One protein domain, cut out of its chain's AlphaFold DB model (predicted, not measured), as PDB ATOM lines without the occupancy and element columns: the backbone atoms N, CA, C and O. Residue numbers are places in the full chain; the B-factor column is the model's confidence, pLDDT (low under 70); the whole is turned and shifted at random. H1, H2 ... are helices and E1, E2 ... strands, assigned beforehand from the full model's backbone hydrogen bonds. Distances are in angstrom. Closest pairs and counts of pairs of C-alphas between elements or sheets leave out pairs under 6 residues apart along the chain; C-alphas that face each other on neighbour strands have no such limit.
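AT A GLANCE: This is residues 78 to 185 of the 516 residues of the protein "C2H2-type domain-containing protein" of Coniochaeta ligniaria NRRL 30616 (UniProt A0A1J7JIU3). What shape is it? With little regular structure, two small lobes, H1, E1 and H2, then H3, H4 and E2, are joined by a thin link, residues 126 to 131. How big? The 108 printed residues, 42 in four named helices and two named strands, are mixed and extended, radius of gyration of the C-alphas 22.8 A, spanning 73 by 28 by 19 A.

HOW THE PARTS SIT: What meets first? H1, residues 89 to 92, is close but not clearly touching H2, residues 114 to 125. And then? H3, residues 144 to 152, and H4, residues 166 to 173, a helical hairpin, only just touch, with 3 pairs of C-alphas within 8 A. Every O i to N i+4 pair in H2, H3 and H4 is within hydrogen-bond range.

IN THESE COORDINATES: Which strands? E1, residues 99 to 101, and E2, residues 178 to 183, pair with no named strand. Anchors? H1 begins at C-alpha 89, (44.116, 34.437, 40.607); E2 ends at C-alpha 183, (-12.492, 28.257, 18.399).

THE WHOLE: Any cut? The printed part has no cut. Low confidence? 33 residues are under 70, among them 179 to 185.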
ATOM      1  N   ALA A  78      35.138  42.305  32.031       59.62
ATOM      2  CA  ALA A  78      36.206  41.991  31.078       59.62
ATOM      3  C   ALA A  78      37.598  41.826  31.728       59.62
ATOM      4  O   ALA A  78      38.396  40.988  31.290       59.62
ATOM      5  N   ARG A  79      37.895  42.588  32.793       61.66
ATOM      6  CA  ARG A  79      39.174  42.531  33.538       61.66
ATOM      7  C   ARG A  79      39.273  41.328  34.480       61.66
ATOM      8  O   ARG A  79      40.372  40.864  34.778       61.66
ATOM      9  N   HIS A  80      38.132  40.808  34.924       62.38
ATOM     10  CA  HIS A  80      38.033  39.697  35.874       62.38
ATOM     11  C   HIS A  80      37.723  38.342  35.208       62.38
ATOM     12  O   HIS A  80      37.454  37.368  35.907       62.38
ATOM     13  N   ASN A  81      37.778  38.254  33.874       65.25
ATOM     14  CA  ASN A  81      37.482  37.035  33.119       65.25
ATOM     15  C   ASN A  81      38.647  36.016  33.181       65.25
ATOM     16  O   ASN A  81      39.739  36.343  32.713       65.25
ATOM     17  N   PRO A  82      38.423  34.763  33.636       64.69
ATOM     18  CA  PRO A  82      39.437  33.702  33.656       64.69
ATOM     19  C   PRO A  82      40.016  33.322  32.283       64.69
ATOM     20  O   PRO A  82      41.056  32.678  32.215       64.69
ATOM     21  N   ARG A  83      39.352  33.706  31.182       61.75
ATOM     22  CA  ARG A  83      39.836  33.504  29.804       61.75
ATOM     23  C   ARG A  83      40.669  34.668  29.257       61.75
ATOM     24  O   ARG A  83      41.102  34.601  28.111       61.75
ATOM     25  N   ASN A  84      40.871  35.736  30.031       65.50
ATOM     26  CA  ASN A  84      41.704  36.866  29.628       65.50
ATOM     27  C   ASN A  84      43.173  36.612  30.013       65.50
ATOM     28  O   ASN A  84      43.464  36.144  31.112       65.50
ATOM     29  N   GLN A  85      44.103  36.965  29.124       61.97
ATOM     30  CA  GLN A  85      45.548  36.766  29.278       61.97
ATOM     31  C   GLN A  85      46.131  37.464  30.525       61.97
ATOM     32  O   GLN A  85      47.151  37.037  31.059       61.97
ATOM     33  N   ASN A  86      45.450  38.497  31.031       57.34
ATOM     34  CA  ASN A  86      45.863  39.263  32.210       57.34
ATOM     35  C   ASN A  86      45.186  38.820  33.524       57.34
ATOM     36  O   ASN A  86      45.352  39.477  34.555       57.34
ATOM     37  N   PHE A  87      44.430  37.718  33.528       67.75
ATOM     38  CA  PHE A  87      43.792  37.215  34.743       67.75
ATOM     39  C   PHE A  87      44.792  36.470  35.635       67.75
ATOM     40  O   PHE A  87      45.245  35.372  35.322       67.75
ATOM     41  N   ARG A  88      45.121  37.059  36.791       69.62
ATOM     42  CA  ARG A  88      45.915  36.407  37.843       69.62
ATOM     43  C   ARG A  88      45.058  36.155  39.075       69.62
ATOM     44  O   ARG A  88      44.632  37.093  39.743       69.62
ATOM     45  N   VAL A  89      44.875  34.881  39.421       71.94
ATOM     46  CA  VAL A  89      44.116  34.437  40.607       71.94
ATOM     47  C   VAL A  89      44.674  35.029  41.906       71.94
ATOM     48  O   VAL A  89      43.922  35.349  42.825       71.94
ATOM     49  N   GLN A  90      45.992  35.233  41.964       72.44
ATOM     50  CA  GLN A  90      46.701  35.780  43.124       72.44
ATOM     51  C   GLN A  90      46.246  37.192  43.514       72.44
ATOM     52  O   GLN A  90      46.283  37.520  44.694       72.44
ATOM     53  N   ASN A  91      45.742  37.998  42.576       73.56
ATOM     54  CA  ASN A  91      45.315  39.370  42.870       73.56
ATOM     55  C   ASN A  91      44.056  39.425  43.755       73.56
ATOM     56  O   ASN A  91      43.779  40.451  44.367       73.56
ATOM     57  N   TYR A  92      43.305  38.323  43.850       72.19
ATOM     58  CA  TYR A  92      42.090  38.216  44.670       72.19
ATOM     59  C   TYR A  92      42.332  37.491  45.995       72.19
ATOM     60  O   TYR A  92      41.382  37.181  46.723       72.19
ATOM     61  N   TRP A  93      43.595  37.192  46.308       79.56
ATOM     62  CA  TRP A  93      43.987  36.616  47.582       79.56
ATOM     63  C   TRP A  93      44.029  37.699  48.657       79.56
ATOM     64  O   TRP A  93      44.827  38.632  48.593       79.56
ATOM     65  N   ASN A  94      43.187  37.563  49.681       78.50
ATOM     66  CA  ASN A  94      43.261  38.442  50.839       78.50
ATOM     67  C   ASN A  94      44.153  37.808  51.912       78.50
ATOM     68  O   ASN A  94      43.766  36.818  52.542       78.50
ATOM     69  N   ASN A  95      45.318  38.418  52.148       73.94
ATOM     70  CA  ASN A  95      46.317  37.917  53.093       73.94
ATOM     71  C   ASN A  95      45.803  37.849  54.544       73.94
ATOM     72  O   ASN A  95      46.265  37.018  55.314       73.94
ATOM     73  N   MET A  96      44.808  38.665  54.913       70.94
ATOM     74  CA  MET A  96      44.260  38.671  56.276       70.94
ATOM     75  C   MET A  96      43.248  37.548  56.541       70.94
ATOM     76  O   MET A  96      42.994  37.214  57.690       70.94
ATOM     77  N   ILE A  97      42.645  36.967  55.497       75.88
ATOM     78  CA  ILE A  97      41.595  35.935  55.637       75.88
ATOM     79  C   ILE A  97      42.078  34.564  55.141       75.88
ATOM     80  O   ILE A  97      41.451  33.545  55.433       75.88
ATOM     81  N   GLY A  98      43.188  34.518  54.393       77.75
ATOM     82  CA  GLY A  98      43.739  33.278  53.843       77.75
ATOM     83  C   GLY A  98      42.791  32.593  52.851       77.75
ATOM     84  O   GLY A  98      42.725  31.363  52.796       77.75
ATOM     85  N   LYS A  99      41.978  33.378  52.129       84.88
ATOM     86  CA  LYS A  99      40.991  32.911  51.141       84.88
ATOM     87  C   LYS A  99      40.905  33.889  49.969       84.88
ATOM     88  O   LYS A  99      41.095  35.095  50.142       84.88
ATOM     89  N   TYR A 100      40.531  33.378  48.799       82.25
ATOM     90  CA  TYR A 100      40.208  34.177  47.619       82.25
ATOM     91  C   TYR A 100      38.816  34.794  47.763       82.25
ATOM     92  O   TYR A 100      37.856  34.070  48.050       82.25
ATOM     93  N   LYS A 101      38.693  36.113  47.578       79.75
ATOM     94  CA  LYS A 101      37.408  36.833  47.621       79.75
ATOM     95  C   LYS A 101      36.939  37.195  46.218       79.75
ATOM     96  O   LYS A 101      37.724  37.674  45.407       79.75
ATOM     97  N   CYS A 102      35.651  36.985  45.946       80.56
ATOM     98  CA  CYS A 102      35.041  37.437  44.699       80.56
ATOM     99  C   CYS A 102      35.036  38.977  44.640       80.56
ATOM    100  O   CYS A 102      34.630  39.603  45.619       80.56
ATOM    101  N   PRO A 103      35.471  39.594  43.525       75.62
ATOM    102  CA  PRO A 103      35.446  41.048  43.358       75.62
ATOM    103  C   PRO A 103      34.035  41.603  43.068       75.62
ATOM    104  O   PRO A 103      33.839  42.813  43.104       75.62
ATOM    105  N   MET A 104      33.037  40.752  42.796       71.50
ATOM    106  CA  MET A 104      31.683  41.195  42.445       71.50
ATOM    107  C   MET A 104      30.941  41.783  43.670       71.50
ATOM    108  O   MET A 104      30.815  41.085  44.678       71.50
ATOM    109  N   PRO A 105      30.364  43.001  43.592       61.34
ATOM    110  CA  PRO A 105      29.766  43.711  44.738       61.34
ATOM    111  C   PRO A 105      28.544  43.016  45.361       61.34
ATOM    112  O   PRO A 105      28.181  43.301  46.497       61.34
ATOM    113  N   GLN A 106      27.940  42.070  44.640       64.88
ATOM    114  CA  GLN A 106      26.803  41.259  45.092       64.88
ATOM    115  C   GLN A 106      27.177  39.807  45.438       64.88
ATOM    116  O   GLN A 106      26.300  38.981  45.682       64.88
ATOM    117  N   CYS A 107      28.472  39.460  45.454       73.06
ATOM    118  CA  CYS A 107      28.924  38.116  45.793       73.06
ATOM    119  C   CYS A 107      29.968  38.105  46.915       73.06
ATOM    120  O   CYS A 107      31.135  38.416  46.715       73.06
ATOM    121  N   PHE A 108      29.565  37.633  48.096       70.81
ATOM    122  CA  PHE A 108      30.434  37.543  49.277       70.81
ATOM    123  C   PHE A 108      31.109  36.173  49.453       70.81
ATOM    124  O   PHE A 108      31.685  35.884  50.506       70.81
ATOM    125  N   LYS A 109      31.042  35.298  48.440       77.44
ATOM    126  CA  LYS A 109      31.615  33.949  48.526       77.44
ATOM    127  C   LYS A 109      33.147  34.026  48.551       77.44
ATOM    128  O   LYS A 109      33.764  34.756  47.772       77.44
ATOM    129  N   SER A 110      33.756  33.272  49.467       81.62
ATOM    130  CA  SER A 110      35.211  33.165  49.610       81.62
ATOM    131  C   SER A 110      35.657  31.710  49.557       81.62
ATOM    132  O   SER A 110      35.024  30.838  50.152       81.62
ATOM    133  N   PHE A 111      36.745  31.444  48.838       81.88
ATOM    134  CA  PHE A 111      37.192  30.088  48.515       81.88
ATOM    135  C   PHE A 111      38.623  29.858  48.999       81.88
ATOM    136  O   PHE A 111      39.456  30.760  48.959       81.88
ATOM    137  N   LYS A 112      38.920  28.639  49.463       80.56
ATOM    138  CA  LYS A 112      40.262  28.260  49.946       80.56
ATOM    139  C   LYS A 112      41.209  27.846  48.812       80.56
ATOM    140  O   LYS A 112      42.415  27.981  48.954       80.56
ATOM    141  N   LYS A 113      40.669  27.322  47.705       85.38
ATOM    142  CA  LYS A 113      41.442  26.812  46.561       85.38
ATOM    143  C   LYS A 113      41.282  27.725  45.338       85.38
ATOM    144  O   LYS A 113      40.154  28.149  45.076       85.38
ATOM    145  N   PRO A 114      42.350  27.948  44.551       78.69
ATOM    146  CA  PRO A 114      42.296  28.789  43.354       78.69
ATOM    147  C   PRO A 114      41.348  28.229  42.278       78.69
ATOM    148  O   PRO A 114      40.533  28.972  41.744       78.69
ATOM    149  N   GLY A 115      41.331  26.912  42.042       80.75
ATOM    150  CA  GLY A 115      40.447  26.313  41.024       80.75
ATOM    151  C   GLY A 115      38.943  26.421  41.333       80.75
ATOM    152  O   GLY A 115      38.125  26.555  40.428       80.75
ATOM    153  N   GLN A 116      38.552  26.429  42.614       79.75
ATOM    154  CA  GLN A 116      37.149  26.662  42.999       79.75
ATOM    155  C   GLN A 116      36.734  28.118  42.769       79.75
ATOM    156  O   GLN A 116      35.589  28.399  42.424       79.75
ATOM    157  N   PHE A 117      37.678  29.038  42.952       82.44
ATOM    158  CA  PHE A 117      37.477  30.458  42.714       82.44
ATOM    159  C   PHE A 117      37.341  30.779  41.217       82.44
ATOM    160  O   PHE A 117      36.440  31.525  40.838       82.44
ATOM    161  N   GLU A 118      38.156  30.162  40.358       80.62
ATOM    162  CA  GLU A 118      38.047  30.285  38.895       80.62
ATOM    163  C   GLU A 118      36.690  29.802  38.373       80.62
ATOM    164  O   GLU A 118      36.026  30.511  37.613       80.62
ATOM    165  N   HIS A 119      36.236  28.631  38.832       79.38
ATOM    166  CA  HIS A 119      34.928  28.098  38.460       79.38
ATOM    167  C   HIS A 119      33.788  29.012  38.929       79.38
ATOM    168  O   HIS A 119      32.855  29.285  38.177       79.38
ATOM    169  N   HIS A 120      33.892  29.546  40.147       81.75
ATOM    170  CA  HIS A 120      32.911  30.472  40.701       81.75
ATOM    171  C   HIS A 120      32.796  31.781  39.905       81.75
ATOM    172  O   HIS A 120      31.687  32.266  39.672       81.75
ATOM    173  N   ILE A 121      33.922  32.357  39.477       78.69
ATOM    174  CA  ILE A 121      33.925  33.557  38.632       78.69
ATOM    175  C   ILE A 121      33.338  33.247  37.255       78.69
ATOM    176  O   ILE A 121      32.555  34.042  36.739       78.69
ATOM    177  N   ALA A 122      33.649  32.082  36.680       75.31
ATOM    178  CA  ALA A 122      33.071  31.665  35.406       75.31
ATOM    179  C   ALA A 122      31.533  31.574  35.457       75.31
ATOM    180  O   ALA A 122      30.881  31.880  34.461       75.31
ATOM    181  N   THR A 123      30.945  31.234  36.611       72.12
ATOM    182  CA  THR A 123      29.484  31.221  36.804       72.12
ATOM    183  C   THR A 123      28.862  32.620  36.776       72.12
ATOM    184  O   THR A 123      27.772  32.774  36.242       72.12
ATOM    185  N   HIS A 124      29.542  33.652  37.294       67.44
ATOM    186  CA  HIS A 124      29.059  35.042  37.183       67.44
ATOM    187  C   HIS A 124      29.099  35.560  35.745       67.44
ATOM    188  O   HIS A 124      28.267  36.371  35.363       67.44
ATOM    189  N   MET A 125      30.065  35.087  34.953       61.09
ATOM    190  CA  MET A 125      30.256  35.495  33.554       61.09
ATOM    191  C   MET A 125      29.330  34.755  32.582       61.09
ATOM    192  O   MET A 125      29.150  35.178  31.441       61.09
ATOM    193  N   GLN A 126      28.732  33.644  33.013       61.34
ATOM    194  CA  GLN A 126      27.625  33.006  32.310       61.34
ATOM    195  C   GLN A 126      26.325  33.716  32.690       61.34
ATOM    196  O   GLN A 126      25.454  33.157  33.351       61.34
ATOM    197  N   GLU A 127      26.197  34.975  32.271       51.94
ATOM    198  CA  GLU A 127      24.909  35.655  32.276       51.94
ATOM    199  C   GLU A 127      23.893  34.781  31.527       51.94
ATOM    200  O   GLU A 127      24.149  34.305  30.411       51.94
ATOM    201  N   LYS A 128      22.749  34.525  32.171       56.06
ATOM    202  CA  LYS A 128      21.616  33.810  31.582       56.06
ATOM    203  C   LYS A 128      21.289  34.440  30.234       56.06
ATOM    204  O   LYS A 128      20.807  35.567  30.158       56.06
ATOM    205  N   LYS A 129      21.536  33.701  29.154       56.41
ATOM    206  CA  LYS A 129      21.038  34.063  27.830       56.41
ATOM    207  C   LYS A 129      19.533  33.789  27.835       56.41
ATOM    208  O   LYS A 129      19.114  32.703  27.455       56.41
ATOM    209  N   CYS A 130      18.747  34.754  28.293       55.00
ATOM    210  CA  CYS A 130      17.297  34.781  28.141       55.00
ATOM    211  C   CYS A 130      16.973  34.823  26.640       55.00
ATOM    212  O   CYS A 130      17.114  35.874  26.016       55.00
ATOM    213  N   LYS A 131      16.648  33.682  26.023       67.75
ATOM    214  CA  LYS A 131      16.671  33.558  24.553       67.75
ATOM    215  C   LYS A 131      15.320  33.660  23.855       67.75
ATOM    216  O   LYS A 131      15.326  33.801  22.637       67.75
ATOM    217  N   TYR A 132      14.196  33.658  24.569       77.81
ATOM    218  CA  TYR A 132      12.883  33.683  23.916       77.81
ATOM    219  C   TYR A 132      11.903  34.613  24.645       77.81
ATOM    220  O   TYR A 132      11.394  34.240  25.704       77.81
ATOM    221  N   PRO A 133      11.654  35.828  24.122       85.81
ATOM    222  CA  PRO A 133      10.648  36.729  24.669       85.81
ATOM    223  C   PRO A 133       9.241  36.337  24.197       85.81
ATOM    224  O   PRO A 133       9.034  36.028  23.023       85.81
ATOM    225  N   CYS A 134       8.255  36.393  25.094       84.50
ATOM    226  CA  CYS A 134       6.855  36.238  24.712       84.50
ATOM    227  C   CYS A 134       6.356  37.486  23.955       84.50
ATOM    228  O   CYS A 134       6.482  38.595  24.483       84.50
ATOM    229  N   PRO A 135       5.723  37.344  22.773       82.06
ATOM    230  CA  PRO A 135       5.185  38.485  22.028       82.06
ATOM    231  C   PRO A 135       4.055  39.237  22.753       82.06
ATOM    232  O   PRO A 135       3.816  40.403  22.452       82.06
ATOM    233  N   GLY A 136       3.364  38.586  23.700       80.19
ATOM    234  CA  GLY A 136       2.267  39.176  24.473       80.19
ATOM    235  C   GLY A 136       2.720  39.889  25.748       80.19
ATOM    236  O   GLY A 136       2.548  41.099  25.866       80.19
ATOM    237  N   CYS A 137       3.294  39.159  26.710       81.56
ATOM    238  CA  CYS A 137       3.655  39.717  28.024       81.56
ATOM    239  C   CYS A 137       5.109  40.205  28.141       81.56
ATOM    240  O   CYS A 137       5.457  40.816  29.147       81.56
ATOM    241  N   LYS A 138       5.959  39.954  27.131       80.12
ATOM    242  CA  LYS A 138       7.400  40.283  27.123       80.12
ATOM    243  C   LYS A 138       8.229  39.617  28.235       80.12
ATOM    244  O   LYS A 138       9.382  39.996  28.445       80.12
ATOM    245  N   ASP A 139       7.687  38.596  28.900       80.06
ATOM    246  CA  ASP A 139       8.476  37.724  29.773       80.06
ATOM    247  C   ASP A 139       9.480  36.908  28.952       80.06
ATOM    248  O   ASP A 139       9.267  36.626  27.769       80.06
ATOM    249  N   HIS A 140      10.595  36.554  29.586       82.75
ATOM    250  CA  HIS A 140      11.705  35.868  28.938       82.75
ATOM    251  C   HIS A 140      11.813  34.429  29.428       82.75
ATOM    252  O   HIS A 140      11.812  34.176  30.633       82.75
ATOM    253  N   PHE A 141      11.987  33.504  28.488       82.69
ATOM    254  CA  PHE A 141      12.106  32.080  28.775       82.69
ATOM    255  C   PHE A 141      13.451  31.528  28.302       82.69
ATOM    256  O   PHE A 141      13.998  31.931  27.269       82.69
ATOM    257  N   ASP A 142      13.973  30.577  29.076       78.50
ATOM    258  CA  ASP A 142      15.249  29.911  28.803       78.50
ATOM    259  C   ASP A 142      15.118  28.841  27.696       78.50
ATOM    260  O   ASP A 142      16.108  28.486  27.057       78.50
ATOM    261  N   THR A 143      13.898  28.354  27.420       84.00
ATOM    262  CA  THR A 143      13.601  27.354  26.378       84.00
ATOM    263  C   THR A 143      12.311  27.674  25.617       84.00
ATOM    264  O   THR A 143      11.395  28.293  26.160       84.00
ATOM    265  N   ILE A 144      12.219  27.208  24.363       79.94
ATOM    266  CA  ILE A 144      11.014  27.349  23.526       79.94
ATOM    267  C   ILE A 144       9.839  26.573  24.136       79.94
ATOM    268  O   ILE A 144       8.727  27.081  24.152       79.94
ATOM    269  N   SER A 145      10.072  25.391  24.714       83.69
ATOM    270  CA  SER A 145       9.019  24.608  25.378       83.69
ATOM    271  C   SER A 145       8.411  25.338  26.578       83.69
ATOM    272  O   SER A 145       7.197  25.314  26.751       83.69
ATOM    273  N   ALA A 146       9.230  26.037  27.373       84.56
ATOM    274  CA  ALA A 146       8.730  26.873  28.464       84.56
ATOM    275  C   ALA A 146       7.939  28.083  27.942       84.56
ATOM    276  O   ALA A 146       6.929  28.449  28.539       84.56
ATOM    277  N   LEU A 147       8.357  28.666  26.813       85.50
ATOM    278  CA  LEU A 147       7.597  29.721  26.145       85.50
ATOM    279  C   LEU A 147       6.243  29.201  25.625       85.50
ATOM    280  O   LEU A 147       5.234  29.860  25.856       85.50
ATOM    281  N   ILE A 148       6.197  28.031  24.978       86.06
ATOM    282  CA  ILE A 148       4.950  27.422  24.479       86.06
ATOM    283  C   ILE A 148       4.001  27.132  25.646       86.06
ATOM    284  O   ILE A 148       2.861  27.591  25.631       86.06
ATOM    285  N   ALA A 149       4.492  26.481  26.705       86.00
ATOM    286  CA  ALA A 149       3.703  26.196  27.903       86.00
ATOM    287  C   ALA A 149       3.174  27.480  28.568       86.00
ATOM    288  O   ALA A 149       2.033  27.524  29.025       86.00
ATOM    289  N   HIS A 150       3.971  28.552  28.578       86.12
ATOM    290  CA  HIS A 150       3.522  29.858  29.046       86.12
ATOM    291  C   HIS A 150       2.404  30.436  28.167       86.12
ATOM    292  O   HIS A 150       1.405  30.913  28.703       86.12
ATOM    293  N   THR A 151       2.540  30.373  26.837       84.75
ATOM    294  CA  THR A 151       1.516  30.876  25.906       84.75
ATOM    295  C   THR A 151       0.239  30.036  25.898       84.75
ATOM    296  O   THR A 151      -0.829  30.567  25.607       84.75
ATOM    297  N   GLU A 152       0.331  28.752  26.242       83.12
ATOM    298  CA  GLU A 152      -0.821  27.864  26.407       83.12
ATOM    299  C   GLU A 152      -1.508  28.060  27.760       83.12
ATOM    300  O   GLU A 152      -2.736  27.961  27.845       83.12
ATOM    301  N   SER A 153      -0.739  28.356  28.814       79.19
ATOM    302  CA  SER A 153      -1.286  28.610  30.143       79.19
ATOM    303  C   SER A 153      -2.197  29.841  30.124       79.19
ATOM    304  O   SER A 153      -1.807  30.914  29.664       79.19
ATOM    305  N   GLN A 154      -3.416  29.706  30.654       68.25
ATOM    306  CA  GLN A 154      -4.349  30.825  30.834       68.25
ATOM    307  C   GLN A 154      -3.903  31.694  32.018       68.25
ATOM    308  O   GLN A 154      -4.565  31.794  33.049       68.25
ATOM    309  N   SER A 155      -2.714  32.285  31.909       68.44
ATOM    310  CA  SER A 155      -2.227  33.212  32.919       68.44
ATOM    311  C   SER A 155      -2.905  34.567  32.713       68.44
ATOM    312  O   SER A 155      -2.860  35.141  31.629       68.44
ATOM    313  N   ILE A 156      -3.482  35.133  33.776       67.62
ATOM    314  CA  ILE A 156      -4.064  36.493  33.759       67.62
ATOM    315  C   ILE A 156      -3.035  37.529  33.258       67.62
ATOM    316  O   ILE A 156      -3.389  38.565  32.700       67.62
ATOM    317  N   ARG A 157      -1.743  37.229  33.436       69.44
ATOM    318  CA  ARG A 157      -0.608  38.079  33.074       69.44
ATOM    319  C   ARG A 157      -0.242  38.032  31.581       69.44
ATOM    320  O   ARG A 157       0.422  38.952  31.113       69.44
ATOM    321  N   CYS A 158      -0.669  37.015  30.827       79.19
ATOM    322  CA  CYS A 158      -0.393  36.893  29.394       79.19
ATOM    323  C   CYS A 158      -1.635  36.436  28.615       79.19
ATOM    324  O   CYS A 158      -2.003  35.267  28.637       79.19
ATOM    325  N   GLN A 159      -2.242  37.357  27.861       78.19
ATOM    326  CA  GLN A 159      -3.417  37.092  27.014       78.19
ATOM    327  C   GLN A 159      -3.047  36.765  25.555       78.19
ATOM    328  O   GLN A 159      -3.863  36.915  24.647       78.19
ATOM    329  N   PHE A 160      -1.809  36.325  25.297       82.38
ATOM    330  CA  PHE A 160      -1.334  36.063  23.932       82.38
ATOM    331  C   PHE A 160      -2.135  34.964  23.218       82.38
ATOM    332  O   PHE A 160      -2.303  35.033  22.002       82.38
ATOM    333  N   ARG A 161      -2.688  34.008  23.972       80.25
ATOM    334  CA  ARG A 161      -3.540  32.922  23.469       80.25
ATOM    335  C   ARG A 161      -4.766  33.409  22.689       80.25
ATOM    336  O   ARG A 161      -5.114  32.806  21.688       80.25
ATOM    337  N   HIS A 162      -5.374  34.515  23.118       75.88
ATOM    338  CA  HIS A 162      -6.542  35.118  22.457       75.88
ATOM    339  C   HIS A 162      -6.156  36.093  21.339       75.88
ATOM    340  O   HIS A 162      -7.010  36.722  20.714       75.88
ATOM    341  N   SER A 163      -4.857  36.281  21.099       81.25
ATOM    342  CA  SER A 163      -4.409  37.137  20.014       81.25
ATOM    343  C   SER A 163      -4.573  36.419  18.677       81.25
ATOM    344  O   SER A 163      -4.302  35.227  18.544       81.25
ATOM    345  N   LYS A 164      -4.910  37.185  17.636       80.06
ATOM    346  CA  LYS A 164      -4.993  36.684  16.254       80.06
ATOM    347  C   LYS A 164      -3.677  36.074  15.747       80.06
ATOM    348  O   LYS A 164      -3.680  35.325  14.780       80.06
ATOM    349  N   ASN A 165      -2.560  36.382  16.409       79.19
ATOM    350  CA  ASN A 165      -1.219  35.946  16.027       79.19
ATOM    351  C   ASN A 165      -0.784  34.641  16.719       79.19
ATOM    352  O   ASN A 165       0.309  34.148  16.439       79.19
ATOM    353  N   TYR A 166      -1.611  34.076  17.608       84.00
ATOM    354  CA  TYR A 166      -1.303  32.841  18.333       84.00
ATOM    355  C   TYR A 166      -1.156  31.631  17.402       84.00
ATOM    356  O   TYR A 166      -0.196  30.875  17.530       84.00
ATOM    357  N   GLY A 167      -2.053  31.493  16.417       78.12
ATOM    358  CA  GLY A 167      -1.995  30.414  15.427       78.12
ATOM    359  C   GLY A 167      -0.695  30.439  14.622       78.12
ATOM    360  O   GLY A 167       0.024  29.448  14.586       78.12
ATOM    361  N   THR A 168      -0.322  31.603  14.076       81.06
ATOM    362  CA  THR A 168       0.933  31.778  13.323       81.06
ATOM    363  C   THR A 168       2.167  31.482  14.179       81.06
ATOM    364  O   THR A 168       3.120  30.867  13.700       81.06
ATOM    365  N   PHE A 169       2.147  31.881  15.453       83.38
ATOM    366  CA  PHE A 169       3.215  31.578  16.405       83.38
ATOM    367  C   PHE A 169       3.339  30.072  16.677       83.38
ATOM    368  O   PHE A 169       4.448  29.541  16.609       83.38
ATOM    369  N   LEU A 170       2.232  29.372  16.946       83.88
ATOM    370  CA  LEU A 170       2.253  27.929  17.195       83.88
ATOM    371  C   LEU A 170       2.656  27.128  15.956       83.88
ATOM    372  O   LEU A 170       3.476  26.218  16.073       83.88
ATOM    373  N   SER A 171       2.165  27.495  14.771       81.31
ATOM    374  CA  SER A 171       2.577  26.855  13.517       81.31
ATOM    375  C   SER A 171       4.083  27.017  13.275       81.31
ATOM    376  O   SER A 171       4.742  26.065  12.857       81.31
ATOM    377  N   GLN A 172       4.661  28.182  13.600       82.00
ATOM    378  CA  GLN A 172       6.105  28.417  13.500       82.00
ATOM    379  C   GLN A 172       6.905  27.668  14.580       82.00
ATOM    380  O   GLN A 172       7.988  27.157  14.298       82.00
ATOM    381  N   ALA A 173       6.383  27.578  15.805       80.25
ATOM    382  CA  ALA A 173       7.046  26.912  16.925       80.25
ATOM    383  C   ALA A 173       7.026  25.375  16.809       80.25
ATOM    384  O   ALA A 173       7.974  24.718  17.237       80.25
ATOM    385  N   LEU A 174       5.975  24.811  16.204       82.25
ATOM    386  CA  LEU A 174       5.776  23.369  16.006       82.25
ATOM    387  C   LEU A 174       6.098  22.903  14.577       82.25
ATOM    388  O   LEU A 174       5.722  21.797  14.188       82.25
ATOM    389  N   ALA A 175       6.782  23.745  13.795       74.69
ATOM    390  CA  ALA A 175       7.220  23.457  12.429       74.69
ATOM    391  C   ALA A 175       6.103  22.935  11.491       74.69
ATOM    392  O   ALA A 175       6.376  22.147  10.588       74.69
ATOM    393  N   GLY A 176       4.850  23.366  11.697       69.19
ATOM    394  CA  GLY A 176       3.705  23.027  10.837       69.19
ATOM    395  C   GLY A 176       3.069  21.644  11.047       69.19
ATOM    396  O   GLY A 176       2.301  21.200  10.201       69.19
ATOM    397  N   ILE A 177       3.363  20.940  12.148       71.62
ATOM    398  CA  ILE A 177       2.772  19.612  12.438       71.62
ATOM    399  C   ILE A 177       1.306  19.720  12.905       71.62
ATOM    400  O   ILE A 177       0.507  18.799  12.707       71.62
ATOM    401  N   VAL A 178       0.953  20.846  13.525       70.88
ATOM    402  CA  VAL A 178      -0.351  21.092  14.146       70.88
ATOM    403  C   VAL A 178      -0.918  22.399  13.606       70.88
ATOM    404  O   VAL A 178      -0.264  23.437  13.711       70.88
ATOM    405  N   ASP A 179      -2.139  22.343  13.073       68.81
ATOM    406  CA  ASP A 179      -2.890  23.517  12.630       68.81
ATOM    407  C   ASP A 179      -4.008  23.851  13.625       68.81
ATOM    408  O   ASP A 179      -4.654  22.968  14.201       68.81
ATOM    409  N   VAL A 180      -4.248  25.150  13.815       69.25
ATOM    410  CA  VAL A 180      -5.362  25.668  14.619       69.25
ATOM    411  C   VAL A 180      -6.575  25.835  13.705       69.25
ATOM    412  O   VAL A 180      -6.570  26.698  12.830       69.25
ATOM    413  N   VAL A 181      -7.599  24.995  13.881       63.91
ATOM    414  CA  VAL A 181      -8.750  24.911  12.954       63.91
ATOM    415  C   VAL A 181      -9.894  25.857  13.339       63.91
ATOM    416  O   VAL A 181     -10.694  26.224  12.483       63.91
ATOM    417  N   GLY A 182      -9.931  26.330  14.587       64.19
ATOM    418  CA  GLY A 182     -10.895  27.330  15.048       64.19
ATOM    419  C   GLY A 182     -11.135  27.287  16.557       64.19
ATOM    420  O   GLY A 182     -10.581  26.442  17.264       64.19
ATOM    421  N   GLU A 183     -11.954  28.224  17.035       61.88
ATOM    422  CA  GLU A 183     -12.492  28.257  18.399       61.88
ATOM    423  C   GLU A 183     -13.950  27.776  18.373       61.88
ATOM    424  O   GLU A 183     -14.750  28.277  17.580       61.88
ATOM    425  N   ASP A 184     -14.310  26.828  19.243       54.91
ATOM    426  CA  ASP A 184     -15.713  26.449  19.439       54.91
ATOM    427  C   ASP A 184     -16.458  27.565  20.183       54.91
ATOM    428  O   ASP A 184     -16.034  27.998  21.260       54.91
ATOM    429  N   MET A 185     -17.602  28.000  19.640       52.78
ATOM    430  CA  MET A 185     -18.389  29.124  20.172       52.78
ATOM    431  C   MET A 185     -19.005  28.887  21.564       52.78
ATOM    432  O   MET A 185     -19.466  29.847  22.173       52.78
TER     433      MET A 185